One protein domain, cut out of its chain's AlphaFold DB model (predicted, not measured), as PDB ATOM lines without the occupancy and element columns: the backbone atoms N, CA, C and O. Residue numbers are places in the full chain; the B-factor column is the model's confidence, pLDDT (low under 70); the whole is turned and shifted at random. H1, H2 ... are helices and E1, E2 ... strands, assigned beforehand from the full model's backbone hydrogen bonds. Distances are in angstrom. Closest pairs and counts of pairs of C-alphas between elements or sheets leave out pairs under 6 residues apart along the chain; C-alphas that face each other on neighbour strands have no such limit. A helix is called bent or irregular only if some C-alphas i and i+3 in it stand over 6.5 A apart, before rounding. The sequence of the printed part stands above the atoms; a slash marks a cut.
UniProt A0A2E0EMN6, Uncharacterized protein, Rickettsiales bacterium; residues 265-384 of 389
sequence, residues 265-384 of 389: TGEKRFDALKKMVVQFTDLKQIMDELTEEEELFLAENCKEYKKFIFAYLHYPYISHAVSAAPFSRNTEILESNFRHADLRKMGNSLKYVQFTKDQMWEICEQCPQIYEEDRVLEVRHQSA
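Overview. This is residues 265 to 384 of the 389 residues of an uncharacterized protein of Rickettsiales bacterium (UniProt A0A2E0EMN6). The chain winds in loosely stacked turns, stepping back and forth between two rows of short helices: H1, H3, H5 and H7 make one row, H2, H4 and H6 the other. A small hairpin, E1 and E2, ends the second row beside H6, with H7 packed on it. The printed part has 120 residues, with seven named helices followed by two named strands, E1 and E2 antiparallel; the class is mostly helix. It is compact, with a radius of gyration of the C-alphas of 13.7 A, and spans 38 by 34 by 27 A.

Arrangement. Begin at E1, residues 370 to 373, and E2, residues 376 to 379, a hairpin of antiparallel strands where N 371 and O 378 are 2.9 A apart, within hydrogen-bond range. From E2 look to H6, residues 343 to 352: the closest C-alphas, of Lys 351 and Val 376, are 5.0 A apart. From E1 look to H7, residues 357 to 366: the closest C-alphas, of Cys 364 and Ile 370, are 5.3 A apart. H6 only just touches H4, residues 316 to 324, with 3 pairs of C-alphas within 8 A, the closest those of Ser 323 and Tyr 352 at 5.8 A. H4 touches H2, residues 292 to 300, the same way at a shallow tilt of 4 degrees, the closest C-alphas being Ala 299 and Ile 318 at 4.5 A. H3, residues 309 to 312, touches H5, residues 335 to 338, the closest C-alphas being Phe 310 and Asn 337 at 6.0 A. H1, residues 267 to 279, is close to H2 but not clearly touching, with the C-alphas of Glu 267 and Phe 297 closest at 7.8 A. Every O i to N i+4 pair is within hydrogen-bond range in H2, H4 and H7, against 7 of 9 in H1 and 1 of 6 in H6, which has 3 of 7 O i to N i+3 pairs within range; H3 and H5 are too short for an i+4 pair.

Along the chain. Find C-alpha 267 at (6.434, 65.224, 29.009); from there H1 runs 19.0 A to C-alpha 279. H2 measures 12.4 A, H4 12.2 A and H7 14.4 A. H6 measures 14.8 A and is irregular, with C-alphas 345 and 348 9.0 A apart. H3 and H5 have four residues each. E1 measures 9.9 A; E2 runs 10.3 A to C-alpha 379 at (-5.327, 38.351, 33.190).

Size, cuts and confidence. The farthest C-alphas, of Lys 268 and Asp 374, are 39.5 A apart. The printed part has no cut, and the link from H1 to H2, residues 280 to 291, is long. Look for pLDDT under 70 at residues 326 to 336, 347, 366 and 381 to 384.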
ATOM      1  N   THR A 265       2.026  67.824  34.272       88.56
ATOM      2  CA  THR A 265       1.366  67.214  33.110       88.56
ATOM      3  C   THR A 265       2.343  67.020  31.952       88.56
ATOM      4  O   THR A 265       3.389  67.680  31.877       88.56
ATOM      5  N   GLY A 266       1.999  66.113  31.036       88.56
ATOM      6  CA  GLY A 266       2.723  65.906  29.781       88.56
ATOM      7  C   GLY A 266       4.136  65.342  29.960       88.56
ATOM      8  O   GLY A 266       4.409  64.560  30.870       88.56
ATOM      9  N   GLU A 267       5.057  65.746  29.082       92.56
ATOM     10  CA  GLU A 267       6.434  65.224  29.009       92.56
ATOM     11  C   GLU A 267       7.168  65.246  30.359       92.56
ATOM     12  O   GLU A 267       7.782  64.253  30.746       92.56
ATOM     13  N   LYS A 268       7.037  66.331  31.136       91.69
ATOM     14  CA  LYS A 268       7.711  66.464  32.440       91.69
ATOM     15  C   LYS A 268       7.297  65.378  33.434       91.69
ATOM     16  O   LYS A 268       8.152  64.828  34.127       91.69
ATOM     17  N   ARG A 269       6.003  65.045  33.472       92.94
ATOM     18  CA  ARG A 269       5.473  63.956  34.301       92.94
ATOM     19  C   ARG A 269       6.079  62.622  33.890       92.94
ATOM     20  O   ARG A 269       6.528  61.855  34.740       92.94
ATOM     21  N   PHE A 270       6.129  62.346  32.591       94.06
ATOM     22  CA  PHE A 270       6.642  61.075  32.081       94.06
ATOM     23  C   PHE A 270       8.149  60.927  32.238       94.06
ATOM     24  O   PHE A 270       8.618  59.833  32.552       94.06
ATOM     25  N   ASP A 271       8.909  62.009  32.109       93.06
ATOM     26  CA  ASP A 271      10.346  62.016  32.370       93.06
ATOM     27  C   ASP A 271      10.674  61.782  33.846       93.06
ATOM     28  O   ASP A 271      11.628  61.059  34.161       93.06
ATOM     29  N   ALA A 272       9.862  62.328  34.754       92.31
ATOM     30  CA  ALA A 272       9.948  62.024  36.176       92.31
ATOM     31  C   ALA A 272       9.669  60.535  36.432       92.31
ATOM     32  O   ALA A 272      10.532  59.825  36.957       92.31
ATOM     33  N   LEU A 273       8.527  60.027  35.951       92.12
ATOM     34  CA  LEU A 273       8.150  58.616  36.081       92.12
ATOM     35  C   LEU A 273       9.217  57.680  35.491       92.12
ATOM     36  O   LEU A 273       9.575  56.687  36.116       92.12
ATOM     37  N   LYS A 274       9.806  58.017  34.339       90.56
ATOM     38  CA  LYS A 274      10.875  57.244  33.678       90.56
ATOM     39  C   LYS A 274      12.104  57.043  34.563       90.56
ATOM     40  O   LYS A 274      12.748  55.993  34.477       90.56
ATOM     41  N   LYS A 275      12.448  58.037  35.385       88.81
ATOM     42  CA  LYS A 275      13.528  57.926  36.374       88.81
ATOM     43  C   LYS A 275      13.061  57.129  37.589       88.81
ATOM     44  O   LYS A 275      13.746  56.193  37.996       88.81
ATOM     45  N   MET A 276      11.880  57.453  38.110       89.75
ATOM     46  CA  MET A 276      11.319  56.857  39.323       89.75
ATOM     47  C   MET A 276      11.089  55.344  39.192       89.75
ATOM     48  O   MET A 276      11.435  54.593  40.095       89.75
ATOM     49  N   VAL A 277      10.614  54.846  38.048       87.25
ATOM     50  CA  VAL A 277      10.319  53.407  37.844       87.25
ATOM     51  C   VAL A 277      11.552  52.500  37.950       87.25
ATOM     52  O   VAL A 277      11.449  51.285  38.088       87.25
ATOM     53  N   VAL A 278      12.755  53.071  37.866       81.75
ATOM     54  CA  VAL A 278      14.012  52.333  38.081       81.75
ATOM     55  C   VAL A 278      14.372  52.255  39.565       81.75
ATOM     56  O   VAL A 278      15.103  51.361  39.978       81.75
ATOM     57  N   GLN A 279      13.888  53.211  40.347       84.06
ATOM     58  CA  GLN A 279      14.363  53.534  41.687       84.06
ATOM     59  C   GLN A 279      13.399  53.054  42.782       84.06
ATOM     60  O   GLN A 279      13.848  52.638  43.851       84.06
ATOM     61  N   PHE A 280      12.096  53.052  42.495       83.31
ATOM     62  CA  PHE A 280      11.022  52.692  43.421       83.31
ATOM     63  C   PHE A 280      10.440  51.306  43.118       83.31
ATOM     64  O   PHE A 280      10.485  50.820  41.985       83.31
ATOM     65  N   THR A 281       9.903  50.651  44.149       74.56
ATOM     66  CA  THR A 281       9.356  49.287  44.065       74.56
ATOM     67  C   THR A 281       7.974  49.207  43.458       74.56
ATOM     68  O   THR A 281       7.725  48.312  42.649       74.56
ATOM     69  N   ASP A 282       7.103  50.135  43.824       75.19
ATOM     70  CA  ASP A 282       5.739  50.235  43.332       75.19
ATOM     71  C   ASP A 282       5.390  51.716  43.160       75.19
ATOM     72  O   ASP A 282       5.651  52.532  44.035       75.19
ATOM     73  N   LEU A 283       4.838  52.056  42.000       85.31
ATOM     74  CA  LEU A 283       4.387  53.409  41.654       85.31
ATOM     75  C   LEU A 283       2.949  53.387  41.130       85.31
ATOM     76  O   LEU A 283       2.425  54.397  40.671       85.31
ATOM     77  N   LYS A 284       2.283  52.231  41.194       84.38
ATOM     78  CA  LYS A 284       0.951  52.009  40.638       84.38
ATOM     79  C   LYS A 284      -0.088  52.986  41.186       84.38
ATOM     80  O   LYS A 284      -1.030  53.321  40.475       84.38
ATOM     81  N   GLN A 285       0.074  53.423  42.435       78.88
ATOM     82  CA  GLN A 285      -0.858  54.339  43.095       78.88
ATOM     83  C   GLN A 285      -0.789  55.773  42.558       78.88
ATOM     84  O   GLN A 285      -1.794  56.464  42.635       78.88
ATOM     85  N   ILE A 286       0.349  56.192  41.992       83.44
ATOM     86  CA  ILE A 286       0.550  57.551  41.449       83.44
ATOM     87  C   ILE A 286       0.538  57.611  39.920       83.44
ATOM     88  O   ILE A 286       0.620  58.679  39.308       83.44
ATOM     89  N   MET A 287       0.483  56.451  39.269       86.19
ATOM     90  CA  MET A 287       0.258  56.352  37.832       86.19
ATOM     91  C   MET A 287      -1.234  56.575  37.548       86.19
ATOM     92  O   MET A 287      -1.971  55.648  37.200       86.19
ATOM     93  N   ASP A 288      -1.663  57.821  37.775       77.88
ATOM     94  CA  ASP A 288      -3.035  58.305  37.602       77.88
ATOM     95  C   ASP A 288      -3.498  58.240  36.146       77.88
ATOM     96  O   ASP A 288      -2.710  58.017  35.225       77.88
ATOM     97  N   GLU A 289      -4.790  58.495  35.939       85.75
ATOM     98  CA  GLU A 289      -5.380  58.594  34.608       85.75
ATOM     99  C   GLU A 289      -4.662  59.638  33.734       85.75
ATOM    100  O   GLU A 289      -4.162  60.666  34.203       85.75
ATOM    101  N   LEU A 290      -4.582  59.324  32.446       91.31
ATOM    102  CA  LEU A 290      -4.026  60.181  31.412       91.31
ATOM    103  C   LEU A 290      -5.112  61.085  30.837       91.31
ATOM    104  O   LEU A 290      -6.253  60.662  30.632       91.31
ATOM    105  N   THR A 291      -4.724  62.311  30.504       91.88
ATOM    106  CA  THR A 291      -5.470  63.123  29.538       91.88
ATOM    107  C   THR A 291      -5.313  62.557  28.118       91.88
ATOM    108  O   THR A 291      -4.389  61.795  27.842       91.88
ATOM    109  N   GLU A 292      -6.192  62.942  27.188       92.69
ATOM    110  CA  GLU A 292      -6.104  62.497  25.783       92.69
ATOM    111  C   GLU A 292      -4.776  62.919  25.125       92.69
ATOM    112  O   GLU A 292      -4.145  62.132  24.421       92.69
ATOM    113  N   GLU A 293      -4.296  64.135  25.408       94.12
ATOM    114  CA  GLU A 293      -3.004  64.628  24.909       94.12
ATOM    115  C   GLU A 293      -1.827  63.802  25.447       94.12
ATOM    116  O   GLU A 293      -0.897  63.466  24.712       94.12
ATOM    117  N   GLU A 294      -1.875  63.438  26.725       95.38
ATOM    118  CA  GLU A 294      -0.876  62.589  27.373       95.38
ATOM    119  C   GLU A 294      -0.883  61.155  26.838       95.38
ATOM    120  O   GLU A 294       0.180  60.554  26.665       95.38
ATOM    121  N   GLU A 295      -2.069  60.616  26.550       95.38
ATOM    122  CA  GLU A 295      -2.223  59.310  25.919       95.38
ATOM    123  C   GLU A 295      -1.564  59.289  24.534       95.38
ATOM    124  O   GLU A 295      -0.763  58.395  24.243       95.38
ATOM    125  N   LEU A 296      -1.859  60.291  23.702       95.62
ATOM    126  CA  LEU A 296      -1.265  60.440  22.373       95.62
ATOM    127  C   LEU A 296       0.257  60.591  22.458       95.62
ATOM    128  O   LEU A 296       0.985  59.874  21.770       95.62
ATOM    129  N   PHE A 297       0.746  61.448  23.359       95.81
ATOM    130  CA  PHE A 297       2.178  61.644  23.583       95.81
ATOM    131  C   PHE A 297       2.886  60.334  23.962       95.81
ATOM    132  O   PHE A 297       3.921  59.987  23.385       95.81
ATOM    133  N   LEU A 298       2.336  59.577  24.914       94.56
ATOM    134  CA  LEU A 298       2.911  58.298  25.329       94.56
ATOM    135  C   LEU A 298       2.848  57.242  24.223       94.56
ATOM    136  O   LEU A 298       3.775  56.439  24.103       94.56
ATOM    137  N   ALA A 299       1.788  57.231  23.413       93.38
ATOM    138  CA  ALA A 299       1.661  56.322  22.281       93.38
ATOM    139  C   ALA A 299       2.747  56.589  21.222       93.38
ATOM    140  O   ALA A 299       3.433  55.656  20.789       93.38
ATOM    141  N   GLU A 300       2.968  57.857  20.867       94.12
ATOM    142  CA  GLU A 300       4.020  58.282  19.932       94.12
ATOM    143  C   GLU A 300       5.429  57.950  20.452       94.12
ATOM    144  O   GLU A 300       6.305  57.553  19.679       94.12
ATOM    145  N   ASN A 301       5.625  58.010  21.773       93.12
ATOM    146  CA  ASN A 301       6.917  57.809  22.437       93.12
ATOM    147  C   ASN A 301       7.030  56.467  23.192       93.12
ATOM    148  O   ASN A 301       7.891  56.285  24.056       93.12
ATOM    149  N   CYS A 302       6.202  55.473  22.851       88.50
ATOM    150  CA  CYS A 302       6.050  54.231  23.627       88.50
ATOM    151  C   CYS A 302       7.359  53.450  23.867       88.50
ATOM    152  O   CYS A 302       7.530  52.803  24.904       88.50
ATOM    153  N   LYS A 303       8.321  53.514  22.935       85.38
ATOM    154  CA  LYS A 303       9.636  52.855  23.069       85.38
ATOM    155  C   LYS A 303      10.526  53.518  24.114       85.38
ATOM    156  O   LYS A 303      11.296  52.827  24.783       85.38
ATOM    157  N   GLU A 304      10.447  54.838  24.224       87.94
ATOM    158  CA  GLU A 304      11.234  55.615  25.173       87.94
ATOM    159  C   GLU A 304      10.780  55.352  26.612       87.94
ATOM    160  O   GLU A 304      11.607  55.132  27.503       87.94
ATOM    161  N   TYR A 305       9.465  55.269  26.810       90.00
ATOM    162  CA  TYR A 305       8.820  55.057  28.106       90.00
ATOM    163  C   TYR A 305       8.493  53.580  28.396       90.00
ATOM    164  O   TYR A 305       7.708  53.257  29.289       90.00
ATOM    165  N   LYS A 306       9.150  52.649  27.689       84.56
ATOM    166  CA  LYS A 306       8.876  51.198  27.745       84.56
ATOM    167  C   LYS A 306       8.862  50.578  29.147       84.56
ATOM    168  O   LYS A 306       8.197  49.572  29.349       84.56
ATOM    169  N   LYS A 307       9.596  51.167  30.100       83.31
ATOM    170  CA  LYS A 307       9.728  50.662  31.477       83.31
ATOM    171  C   LYS A 307       8.431  50.750  32.281       83.31
ATOM    172  O   LYS A 307       8.305  50.050  33.272       83.31
ATOM    173  N   PHE A 308       7.498  51.608  31.873       88.50
ATOM    174  CA  PHE A 308       6.225  51.776  32.571       88.50
ATOM    175  C   PHE A 308       5.018  51.864  31.634       88.50
ATOM    176  O   PHE A 308       3.888  51.843  32.111       88.50
ATOM    177  N   ILE A 309       5.224  51.917  30.311       89.44
ATOM    178  CA  ILE A 309       4.142  52.025  29.316       89.44
ATOM    179  C   ILE A 309       3.066  50.941  29.486       89.44
ATOM    180  O   ILE A 309       1.890  51.179  29.228       89.44
ATOM    181  N   PHE A 310       3.454  49.765  29.989       87.38
ATOM    182  CA  PHE A 310       2.550  48.645  30.234       87.38
ATOM    183  C   PHE A 310       1.488  48.936  31.305       87.38
ATOM    184  O   PHE A 310       0.390  48.387  31.229       87.38
ATOM    185  N   ALA A 311       1.747  49.849  32.247       89.25
ATOM    186  CA  ALA A 311       0.743  50.296  33.214       89.25
ATOM    187  C   ALA A 311      -0.444  51.020  32.548       89.25
ATOM    188  O   ALA A 311      -1.561  50.992  33.067       89.25
ATOM    189  N   TYR A 312      -0.227  51.591  31.360       91.69
ATOM    190  CA  TYR A 312      -1.219  52.346  30.596       91.69
ATOM    191  C   TYR A 312      -1.814  51.558  29.418       91.69
ATOM    192  O   TYR A 312      -2.492  52.129  28.574       91.69
ATOM    193  N   LEU A 313      -1.635  50.233  29.356       89.56
ATOM    194  CA  LEU A 313      -2.152  49.401  28.252       89.56
ATOM    195  C   LEU A 313      -3.676  49.422  28.063       89.56
ATOM    196  O   LEU A 313      -4.174  48.975  27.034       89.56
ATOM    197  N   HIS A 314      -4.424  49.883  29.057       88.81
ATOM    198  CA  HIS A 314      -5.876  50.009  28.974       88.81
ATOM    199  C   HIS A 314      -6.328  51.194  28.106       88.81
ATOM    200  O   HIS A 314      -7.485  51.238  27.698       88.81
ATOM    201  N   TYR A 315      -5.414  52.112  27.786       91.50
ATOM    202  CA  TYR A 315      -5.647  53.235  26.889       91.50
ATOM    203  C   TYR A 315      -5.534  52.807  25.410       91.50
ATOM    204  O   TYR A 315      -4.535  52.174  25.043       91.50
ATOM    205  N   PRO A 316      -6.527  53.105  24.546       90.19
ATOM    206  CA  PRO A 316      -6.572  52.615  23.166       90.19
ATOM    207  C   PRO A 316      -5.360  52.968  22.292       90.19
ATOM    208  O   PRO A 316      -4.832  52.082  21.613       90.19
ATOM    209  N   TYR A 317      -4.899  54.223  22.294       92.38
ATOM    210  CA  TYR A 317      -3.768  54.656  21.465       92.38
ATOM    211  C   TYR A 317      -2.469  53.999  21.927       92.38
ATOM    212  O   TYR A 317      -1.676  53.537  21.102       92.38
ATOM    213  N   ILE A 318      -2.285  53.882  23.245       92.00
ATOM    214  CA  ILE A 318      -1.131  53.204  23.840       92.00
ATOM    215  C   ILE A 318      -1.169  51.709  23.524       92.00
ATOM    216  O   ILE A 318      -0.163  51.162  23.079       92.00
ATOM    217  N   SER A 319      -2.317  51.047  23.691       89.19
ATOM    218  CA  SER A 319      -2.489  49.634  23.343       89.19
ATOM    219  C   SER A 319      -2.128  49.380  21.881       89.19
ATOM    220  O   SER A 319      -1.303  48.513  21.593       89.19
ATOM    221  N   HIS A 320      -2.660  50.191  20.962       89.69
ATOM    222  CA  HIS A 320      -2.365  50.083  19.536       89.69
ATOM    223  C   HIS A 320      -0.875  50.305  19.231       89.69
ATOM    224  O   HIS A 320      -0.265  49.514  18.506       89.69
ATOM    225  N   ALA A 321      -0.268  51.349  19.801       89.81
ATOM    226  CA  ALA A 321       1.153  51.636  19.626       89.81
ATOM    227  C   ALA A 321       2.032  50.501  20.164       89.81
ATOM    228  O   ALA A 321       2.978  50.085  19.490       89.81
ATOM    229  N   VAL A 322       1.697  49.955  21.338       87.69
ATOM    230  CA  VAL A 322       2.449  48.859  21.952       87.69
ATOM    231  C   VAL A 322       2.348  47.584  21.113       87.69
ATOM    232  O   VAL A 322       3.369  46.957  20.833       87.69
ATOM    233  N   SER A 323       1.148  47.239  20.642       85.00
ATOM    234  CA  SER A 323       0.906  46.102  19.745       85.00
ATOM    235  C   SER A 323       1.646  46.207  18.411       85.00
ATOM    236  O   SER A 323       2.074  45.192  17.863       85.00
ATOM    237  N   ALA A 324       1.802  47.422  17.880       83.12
ATOM    238  CA  ALA A 324       2.504  47.673  16.625       83.12
ATOM    239  C   ALA A 324       4.036  47.735  16.784       83.12
ATOM    240  O   ALA A 324       4.764  47.594  15.795       83.12
ATOM    241  N   ALA A 325       4.554  47.952  17.998       77.81
ATOM    242  CA  ALA A 325       5.989  48.040  18.234       77.81
ATOM    243  C   ALA A 325       6.617  46.656  18.502       77.81
ATOM    244  O   ALA A 325       6.096  45.859  19.279       77.81
ATOM    245  N   PRO A 326       7.802  46.361  17.938       65.56
ATOM    246  CA  PRO A 326       8.521  45.131  18.239       65.56
ATOM    247  C   PRO A 326       9.215  45.244  19.606       65.56
ATOM    248  O   PRO A 326      10.418  45.498  19.686       65.56
ATOM    249  N   PHE A 327       8.473  45.029  20.696       65.75
ATOM    250  CA  PHE A 327       9.051  44.824  22.036       65.75
ATOM    251  C   PHE A 327       9.841  43.496  22.128       65.75
ATOM    252  O   PHE A 327      10.613  43.278  23.058       65.75
ATOM    253  N   SER A 328       9.719  42.644  21.104       51.34
ATOM    254  CA  SER A 328      10.191  41.257  20.981       51.34
ATOM    255  C   SER A 328      11.709  41.021  20.899       51.34
ATOM    256  O   SER A 328      12.122  39.878  20.716       51.34
ATOM    257  N   ARG A 329      12.569  42.046  21.015       51.09
ATOM    258  CA  ARG A 329      14.034  41.875  20.857       51.09
ATOM    259  C   ARG A 329      14.868  41.928  22.136       51.09
ATOM    260  O   ARG A 329      16.044  41.597  22.062       51.09
ATOM    261  N   ASN A 330      14.300  42.302  23.280       49.25
ATOM    262  CA  ASN A 330      15.031  42.319  24.550       49.25
ATOM    263  C   ASN A 330      14.311  41.442  25.573       49.25
ATOM    264  O   ASN A 330      13.314  41.856  26.153       49.25
ATOM    265  N   THR A 331      14.830  40.236  25.785       45.56
ATOM    266  CA  THR A 331      14.396  39.296  26.829       45.56
ATOM    267  C   THR A 331      14.753  39.759  28.245       45.56
ATOM    268  O   THR A 331      14.205  39.245  29.200       45.56
ATOM    269  N   GLU A 332      15.637  40.746  28.422       47.69
ATOM    270  CA  GLU A 332      16.187  41.082  29.750       47.69
ATOM    271  C   GLU A 332      15.286  41.952  30.652       47.69
ATOM    272  O   GLU A 332      15.718  42.346  31.731       47.69
ATOM    273  N   ILE A 333      14.078  42.334  30.220       51.41
ATOM    274  CA  ILE A 333      13.273  43.379  30.882       51.41
ATOM    275  C   ILE A 333      11.774  43.085  30.670       51.41
ATOM    276  O   ILE A 333      11.110  43.812  29.934       51.41
ATOM    277  N   LEU A 334      11.239  41.990  31.223       56.28
ATOM    278  CA  LEU A 334       9.788  41.710  31.221       56.28
ATOM    279  C   LEU A 334       9.167  41.904  32.610       56.28
ATOM    280  O   LEU A 334       8.173  42.622  32.708       56.28
ATOM    281  N   GLU A 335       9.812  41.413  33.675       56.53
ATOM    282  CA  GLU A 335       9.413  41.647  35.074       56.53
ATOM    283  C   GLU A 335       9.202  43.143  35.373       56.53
ATOM    284  O   GLU A 335       8.144  43.569  35.841       56.53
ATOM    285  N   SER A 336      10.174  43.985  35.012       62.41
ATOM    286  CA  SER A 336      10.108  45.416  35.315       62.41
ATOM    287  C   SER A 336       9.014  46.164  34.550       62.41
ATOM    288  O   SER A 336       8.631  47.246  34.976       62.41
ATOM    289  N   ASN A 337       8.523  45.633  33.423       71.31
ATOM    290  CA  ASN A 337       7.491  46.321  32.640       71.31
ATOM    291  C   ASN A 337       6.111  46.175  33.292       71.31
ATOM    292  O   ASN A 337       5.305  47.100  33.227       71.31
ATOM    293  N   PHE A 338       5.842  45.036  33.936       76.12
ATOM    294  CA  PHE A 338       4.584  44.799  34.650       76.12
ATOM    295  C   PHE A 338       4.632  45.239  36.115       76.12
ATOM    296  O   PHE A 338       3.573  45.413  36.715       76.12
ATOM    297  N   ARG A 339       5.830  45.488  36.667       76.88
ATOM    298  CA  ARG A 339       6.064  45.895  38.063       76.88
ATOM    299  C   ARG A 339       5.127  46.995  38.565       76.88
ATOM    300  O   ARG A 339       4.635  46.908  39.681       76.88
ATOM    301  N   HIS A 340       4.868  48.010  37.743       84.25
ATOM    302  CA  HIS A 340       4.046  49.168  38.121       84.25
ATOM    303  C   HIS A 340       2.617  49.114  37.558       84.25
ATOM    304  O   HIS A 340       1.858  50.073  37.682       84.25
ATOM    305  N   ALA A 341       2.231  48.018  36.900       83.75
ATOM    306  CA  ALA A 341       0.954  47.932  36.208       83.75
ATOM    307  C   ALA A 341      -0.191  47.478  37.130       83.75
ATOM    308  O   ALA A 341      -0.089  46.485  37.856       83.75
ATOM    309  N   ASP A 342      -1.354  48.138  37.041       84.38
ATOM    310  CA  ASP A 342      -2.583  47.561  37.592       84.38
ATOM    311  C   ASP A 342      -3.156  46.513  36.640       84.38
ATOM    312  O   ASP A 342      -3.894  46.841  35.711       84.38
ATOM    313  N   LEU A 343      -2.871  45.236  36.912       80.00
ATOM    314  CA  LEU A 343      -3.411  44.114  36.137       80.00
ATOM    315  C   LEU A 343      -4.948  44.139  36.038       80.00
ATOM    316  O   LEU A 343      -5.502  43.717  35.026       80.00
ATOM    317  N   ARG A 344      -5.654  44.699  37.035       78.19
ATOM    318  CA  ARG A 344      -7.122  44.847  36.990       78.19
ATOM    319  C   ARG A 344      -7.573  45.862  35.941       78.19
ATOM    320  O   ARG A 344      -8.620  45.661  35.336       78.19
ATOM    321  N   LYS A 345      -6.801  46.937  35.741       81.44
ATOM    322  CA  LYS A 345      -7.076  47.961  34.721       81.44
ATOM    323  C   LYS A 345      -6.645  47.486  33.338       81.44
ATOM    324  O   LYS A 345      -7.370  47.702  32.378       81.44
ATOM    325  N   MET A 346      -5.499  46.802  33.250       78.44
ATOM    326  CA  MET A 346      -4.937  46.289  31.995       78.44
ATOM    327  C   MET A 346      -5.923  45.400  31.221       78.44
ATOM    328  O   MET A 346      -5.965  45.457  29.992       78.44
ATOM    329  N   GLY A 347      -6.736  44.614  31.940       68.94
ATOM    330  CA  GLY A 347      -7.841  43.845  31.372       68.94
ATOM    331  C   GLY A 347      -7.416  42.970  30.187       68.94
ATOM    332  O   GLY A 347      -6.383  42.306  30.223       68.94
ATOM    333  N   ASN A 348      -8.210  43.004  29.115       76.50
ATOM    334  CA  ASN A 348      -7.982  42.208  27.906       76.50
ATOM    335  C   ASN A 348      -6.998  42.845  26.914       76.50
ATOM    336  O   ASN A 348      -6.790  42.274  25.848       76.50
ATOM    337  N   SER A 349      -6.405  44.008  27.207       83.25
ATOM    338  CA  SER A 349      -5.502  44.679  26.260       83.25
ATOM    339  C   SER A 349      -4.220  43.887  25.998       83.25
ATOM    340  O   SER A 349      -3.622  43.999  24.928       83.25
ATOM    341  N   LEU A 350      -3.813  43.047  26.954       80.62
ATOM    342  CA  LEU A 350      -2.589  42.258  26.871       80.62
ATOM    343  C   LEU A 350      -2.608  41.243  25.715       80.62
ATOM    344  O   LEU A 350      -1.567  40.990  25.111       80.62
ATOM    345  N   LYS A 351      -3.791  40.741  25.333       82.12
ATOM    346  CA  LYS A 351      -3.948  39.761  24.245       82.12
ATOM    347  C   LYS A 351      -3.563  40.300  22.867       82.12
ATOM    348  O   LYS A 351      -3.332  39.529  21.941       82.12
ATOM    349  N   TYR A 352      -3.532  41.624  22.717       82.25
ATOM    350  CA  TYR A 352      -3.169  42.281  21.466       82.25
ATOM    351  C   TYR A 352      -1.660  42.501  21.339       82.25
ATOM    352  O   TYR A 352      -1.190  42.888  20.268       82.25
ATOM    353  N   VAL A 353      -0.891  42.292  22.409       82.25
ATOM    354  CA  VAL A 353       0.560  42.472  22.396       82.25
ATOM    355  C   VAL A 353       1.220  41.179  21.927       82.25
ATOM    356  O   VAL A 353       0.960  40.097  22.449       82.25
ATOM    357  N   GLN A 354       2.080  41.285  20.915       78.31
ATOM    358  CA  GLN A 354       2.759  40.125  20.347       78.31
ATOM    359  C   GLN A 354       3.981  39.744  21.186       78.31
ATOM    360  O   GLN A 354       5.022  40.404  21.130       78.31
ATOM    361  N   PHE A 355       3.862  38.638  21.913       78.81
ATOM    362  CA  PHE A 355       4.955  38.008  22.646       78.81
ATOM    363  C   PHE A 355       5.398  36.717  21.952       78.81
ATOM    364  O   PHE A 355       4.601  36.025  21.316       78.81
ATOM    365  N   THR A 356       6.680  36.368  22.065       78.31
ATOM    366  CA  THR A 356       7.127  35.016  21.707       78.31
ATOM    367  C   THR A 356       6.663  34.021  22.770       78.31
ATOM    368  O   THR A 356       6.427  34.388  23.919       78.31
ATOM    369  N   LYS A 357       6.583  32.736  22.415       78.00
ATOM    370  CA  LYS A 357       6.188  31.679  23.358       78.00
ATOM    371  C   LYS A 357       7.046  31.664  24.633       78.00
ATOM    372  O   LYS A 357       6.517  31.470  25.721       78.00
ATOM    373  N   ASP A 358       8.349  31.901  24.492       76.19
ATOM    374  CA  ASP A 358       9.277  31.936  25.627       76.19
ATOM    375  C   ASP A 358       8.979  33.130  26.550       76.19
ATOM    376  O   ASP A 358       8.949  32.971  27.766       76.19
ATOM    377  N   GLN A 359       8.661  34.299  25.978       76.94
ATOM    378  CA  GLN A 359       8.273  35.490  26.744       76.94
ATOM    379  C   GLN A 359       6.939  35.295  27.472       76.94
ATOM    380  O   GLN A 359       6.797  35.698  28.619       76.94
ATOM    381  N   MET A 360       5.956  34.669  26.819       78.44
ATOM    382  CA  MET A 360       4.656  34.381  27.433       78.44
ATOM    383  C   MET A 360       4.797  33.461  28.643       78.44
ATOM    384  O   MET A 360       4.200  33.713  29.687       78.44
ATOM    385  N   TRP A 361       5.619  32.420  28.503       77.75
ATOM    386  CA  TRP A 361       5.925  31.497  29.584       77.75
ATOM    387  C   TRP A 361       6.610  32.201  30.763       77.75
ATOM    388  O   TRP A 361       6.178  32.024  31.900       77.75
ATOM    389  N   GLU A 362       7.607  33.047  30.488       74.75
ATOM    390  CA  GLU A 362       8.311  33.839  31.506       74.75
ATOM    391  C   GLU A 362       7.358  34.786  32.256       74.75
ATOM    392  O   GLU A 362       7.351  34.819  33.485       74.75
ATOM    393  N   ILE A 363       6.479  35.488  31.530       77.25
ATOM    394  CA  ILE A 363       5.482  36.387  32.130       77.25
ATOM    395  C   ILE A 363       4.519  35.613  33.040       77.25
ATOM    396  O   ILE A 363       4.216  36.076  34.136       77.25
ATOM    397  N   CYS A 364       4.047  34.436  32.621       77.56
ATOM    398  CA  CYS A 364       3.143  33.617  33.437       77.56
ATOM    399  C   CYS A 364       3.827  33.041  34.689       77.56
ATOM    400  O   CYS A 364       3.167  32.848  35.709       77.56
ATOM    401  N   GLU A 365       5.131  32.744  34.626       73.88
ATOM    402  CA  GLU A 365       5.912  32.289  35.786       73.88
ATOM    403  C   GLU A 365       6.122  33.428  36.799       73.88
ATOM    404  O   GLU A 365       5.980  33.207  38.000       73.88
ATOM    405  N   GLN A 366       6.392  34.648  36.320       69.38
ATOM    406  CA  GLN A 366       6.674  35.820  37.159       69.38
ATOM    407  C   GLN A 366       5.412  36.517  37.692       69.38
ATOM    408  O   GLN A 366       5.426  37.081  38.784       69.38
ATOM    409  N   CYS A 367       4.311  36.488  36.940       74.94
ATOM    410  CA  CYS A 367       3.040  37.116  37.296       74.94
ATOM    411  C   CYS A 367       1.936  36.047  37.363       74.94
ATOM    412  O   CYS A 367       1.249  35.826  36.366       74.94
ATOM    413  N   PRO A 368       1.688  35.406  38.526       74.75
ATOM    414  CA  PRO A 368       0.731  34.296  38.656       74.75
ATOM    415  C   PRO A 368      -0.725  34.643  38.304       74.75
ATOM    416  O   PRO A 368      -1.576  33.756  38.164       74.75
ATOM    417  N   GLN A 369      -1.046  35.938  38.229       79.44
ATOM    418  CA  GLN A 369      -2.342  36.444  37.790       79.44
ATOM    419  C   GLN A 369      -2.475  36.484  36.263       79.44
ATOM    420  O   GLN A 369      -3.587  36.664  35.785       79.44
ATOM    421  N   ILE A 370      -1.394  36.318  35.501       82.38
ATOM    422  CA  ILE A 370      -1.395  36.256  34.039       82.38
ATOM    423  C   ILE A 370      -1.299  34.787  33.611       82.38
ATOM    424  O   ILE A 370      -0.605  33.987  34.239       82.38
ATOM    425  N   TYR A 371      -2.027  34.406  32.567       83.31
ATOM    426  CA  TYR A 371      -1.992  33.063  31.995       83.31
ATOM    427  C   TYR A 371      -2.012  33.109  30.466       83.31
ATOM    428  O   TYR A 371      -2.426  34.098  29.866       83.31
ATOM    429  N   GLU A 372      -1.553  32.025  29.845       83.00
ATOM    430  CA  GLU A 372      -1.654  31.812  28.402       83.00
ATOM    431  C   GLU A 372      -2.948  31.051  28.074       83.00
ATOM    432  O   GLU A 372      -3.185  29.966  28.612       83.00
ATOM    433  N   GLU A 373      -3.744  31.586  27.151       82.50
ATOM    434  CA  GLU A 373      -4.878  30.910  26.509       82.50
ATOM    435  C   GLU A 373      -4.823  31.204  25.004       82.50
ATOM    436  O   GLU A 373      -4.504  32.315  24.603       82.50
ATOM    437  N   ASP A 374      -5.013  30.198  24.146       81.56
ATOM    438  CA  ASP A 374      -4.990  30.345  22.676       81.56
ATOM    439  C   ASP A 374      -3.791  31.127  22.081       81.56
ATOM    440  O   ASP A 374      -3.902  31.791  21.048       81.56
ATOM    441  N   ARG A 375      -2.599  30.991  22.687       77.94
ATOM    442  CA  ARG A 375      -1.360  31.713  22.316       77.94
ATOM    443  C   ARG A 375      -1.439  33.233  22.490       77.94
ATOM    444  O   ARG A 375      -0.673  33.964  21.861       77.94
ATOM    445  N   VAL A 376      -2.314  33.706  23.371       82.94
ATOM    446  CA  VAL A 376      -2.338  35.082  23.872       82.94
ATOM    447  C   VAL A 376      -2.228  35.097  25.397       82.94
ATOM    448  O   VAL A 376      -2.446  34.081  26.054       82.94
ATOM    449  N   LEU A 377      -1.809  36.233  25.960       82.38
ATOM    450  CA  LEU A 377      -1.760  36.425  27.409       82.38
ATOM    451  C   LEU A 377      -3.041  37.095  27.897       82.38
ATOM    452  O   LEU A 377      -3.461  38.119  27.354       82.38
ATOM    453  N   GLU A 378      -3.599  36.549  28.969       82.12
ATOM    454  CA  GLU A 378      -4.806  37.038  29.623       82.12
ATOM    455  C   GLU A 378      -4.592  37.207  31.129       82.12
ATOM    456  O   GLU A 378      -3.750  36.550  31.744       82.12
ATOM    457  N   VAL A 379      -5.361  38.109  31.743       81.81
ATOM    458  CA  VAL A 379      -5.327  38.351  33.190       81.81
ATOM    459  C   VAL A 379      -6.469  37.579  33.849       81.81
ATOM    460  O   VAL A 379      -7.630  37.737  33.480       81.81
ATOM    461  N   ARG A 380      -6.170  36.776  34.876       75.56
ATOM    462  CA  ARG A 380      -7.178  36.066  35.673       75.56
ATOM    463  C   ARG A 380      -8.119  37.072  36.316       75.56
ATOM    464  O   ARG A 380      -7.747  37.782  37.252       75.56
ATOM    465  N   HIS A 381      -9.374  37.075  35.883       65.25
ATOM    466  CA  HIS A 381     -10.428  37.774  36.599       65.25
ATOM    467  C   HIS A 381     -10.666  37.072  37.940       65.25
ATOM    468  O   HIS A 381     -11.288  36.011  38.003       65.25
ATOM    469  N   GLN A 382     -10.186  37.664  39.038       54.31
ATOM    470  CA  GLN A 382     -10.714  37.323  40.353       54.31
ATOM    471  C   GLN A 382     -12.170  37.782  40.370       54.31
ATOM    472  O   GLN A 382     -12.459  38.972  40.491       54.31
ATOM    473  N   SER A 383     -13.097  36.844  40.192       45.00
ATOM    474  CA  SER A 383     -14.502  37.105  40.452       45.00
ATOM    475  C   SER A 383     -14.610  37.595  41.893       45.00
ATOM    476  O   SER A 383     -14.224  36.898  42.835       45.00
ATOM    477  N   ALA A 384     -15.091  38.829  42.070       40.00
ATOM    478  CA  ALA A 384     -15.476  39.314  43.383       40.00
ATOM    479  C   ALA A 384     -16.374  38.238  43.999       40.00
ATOM    480  O   ALA A 384     -17.337  37.806  43.358       40.00
TER     481      ALA A 384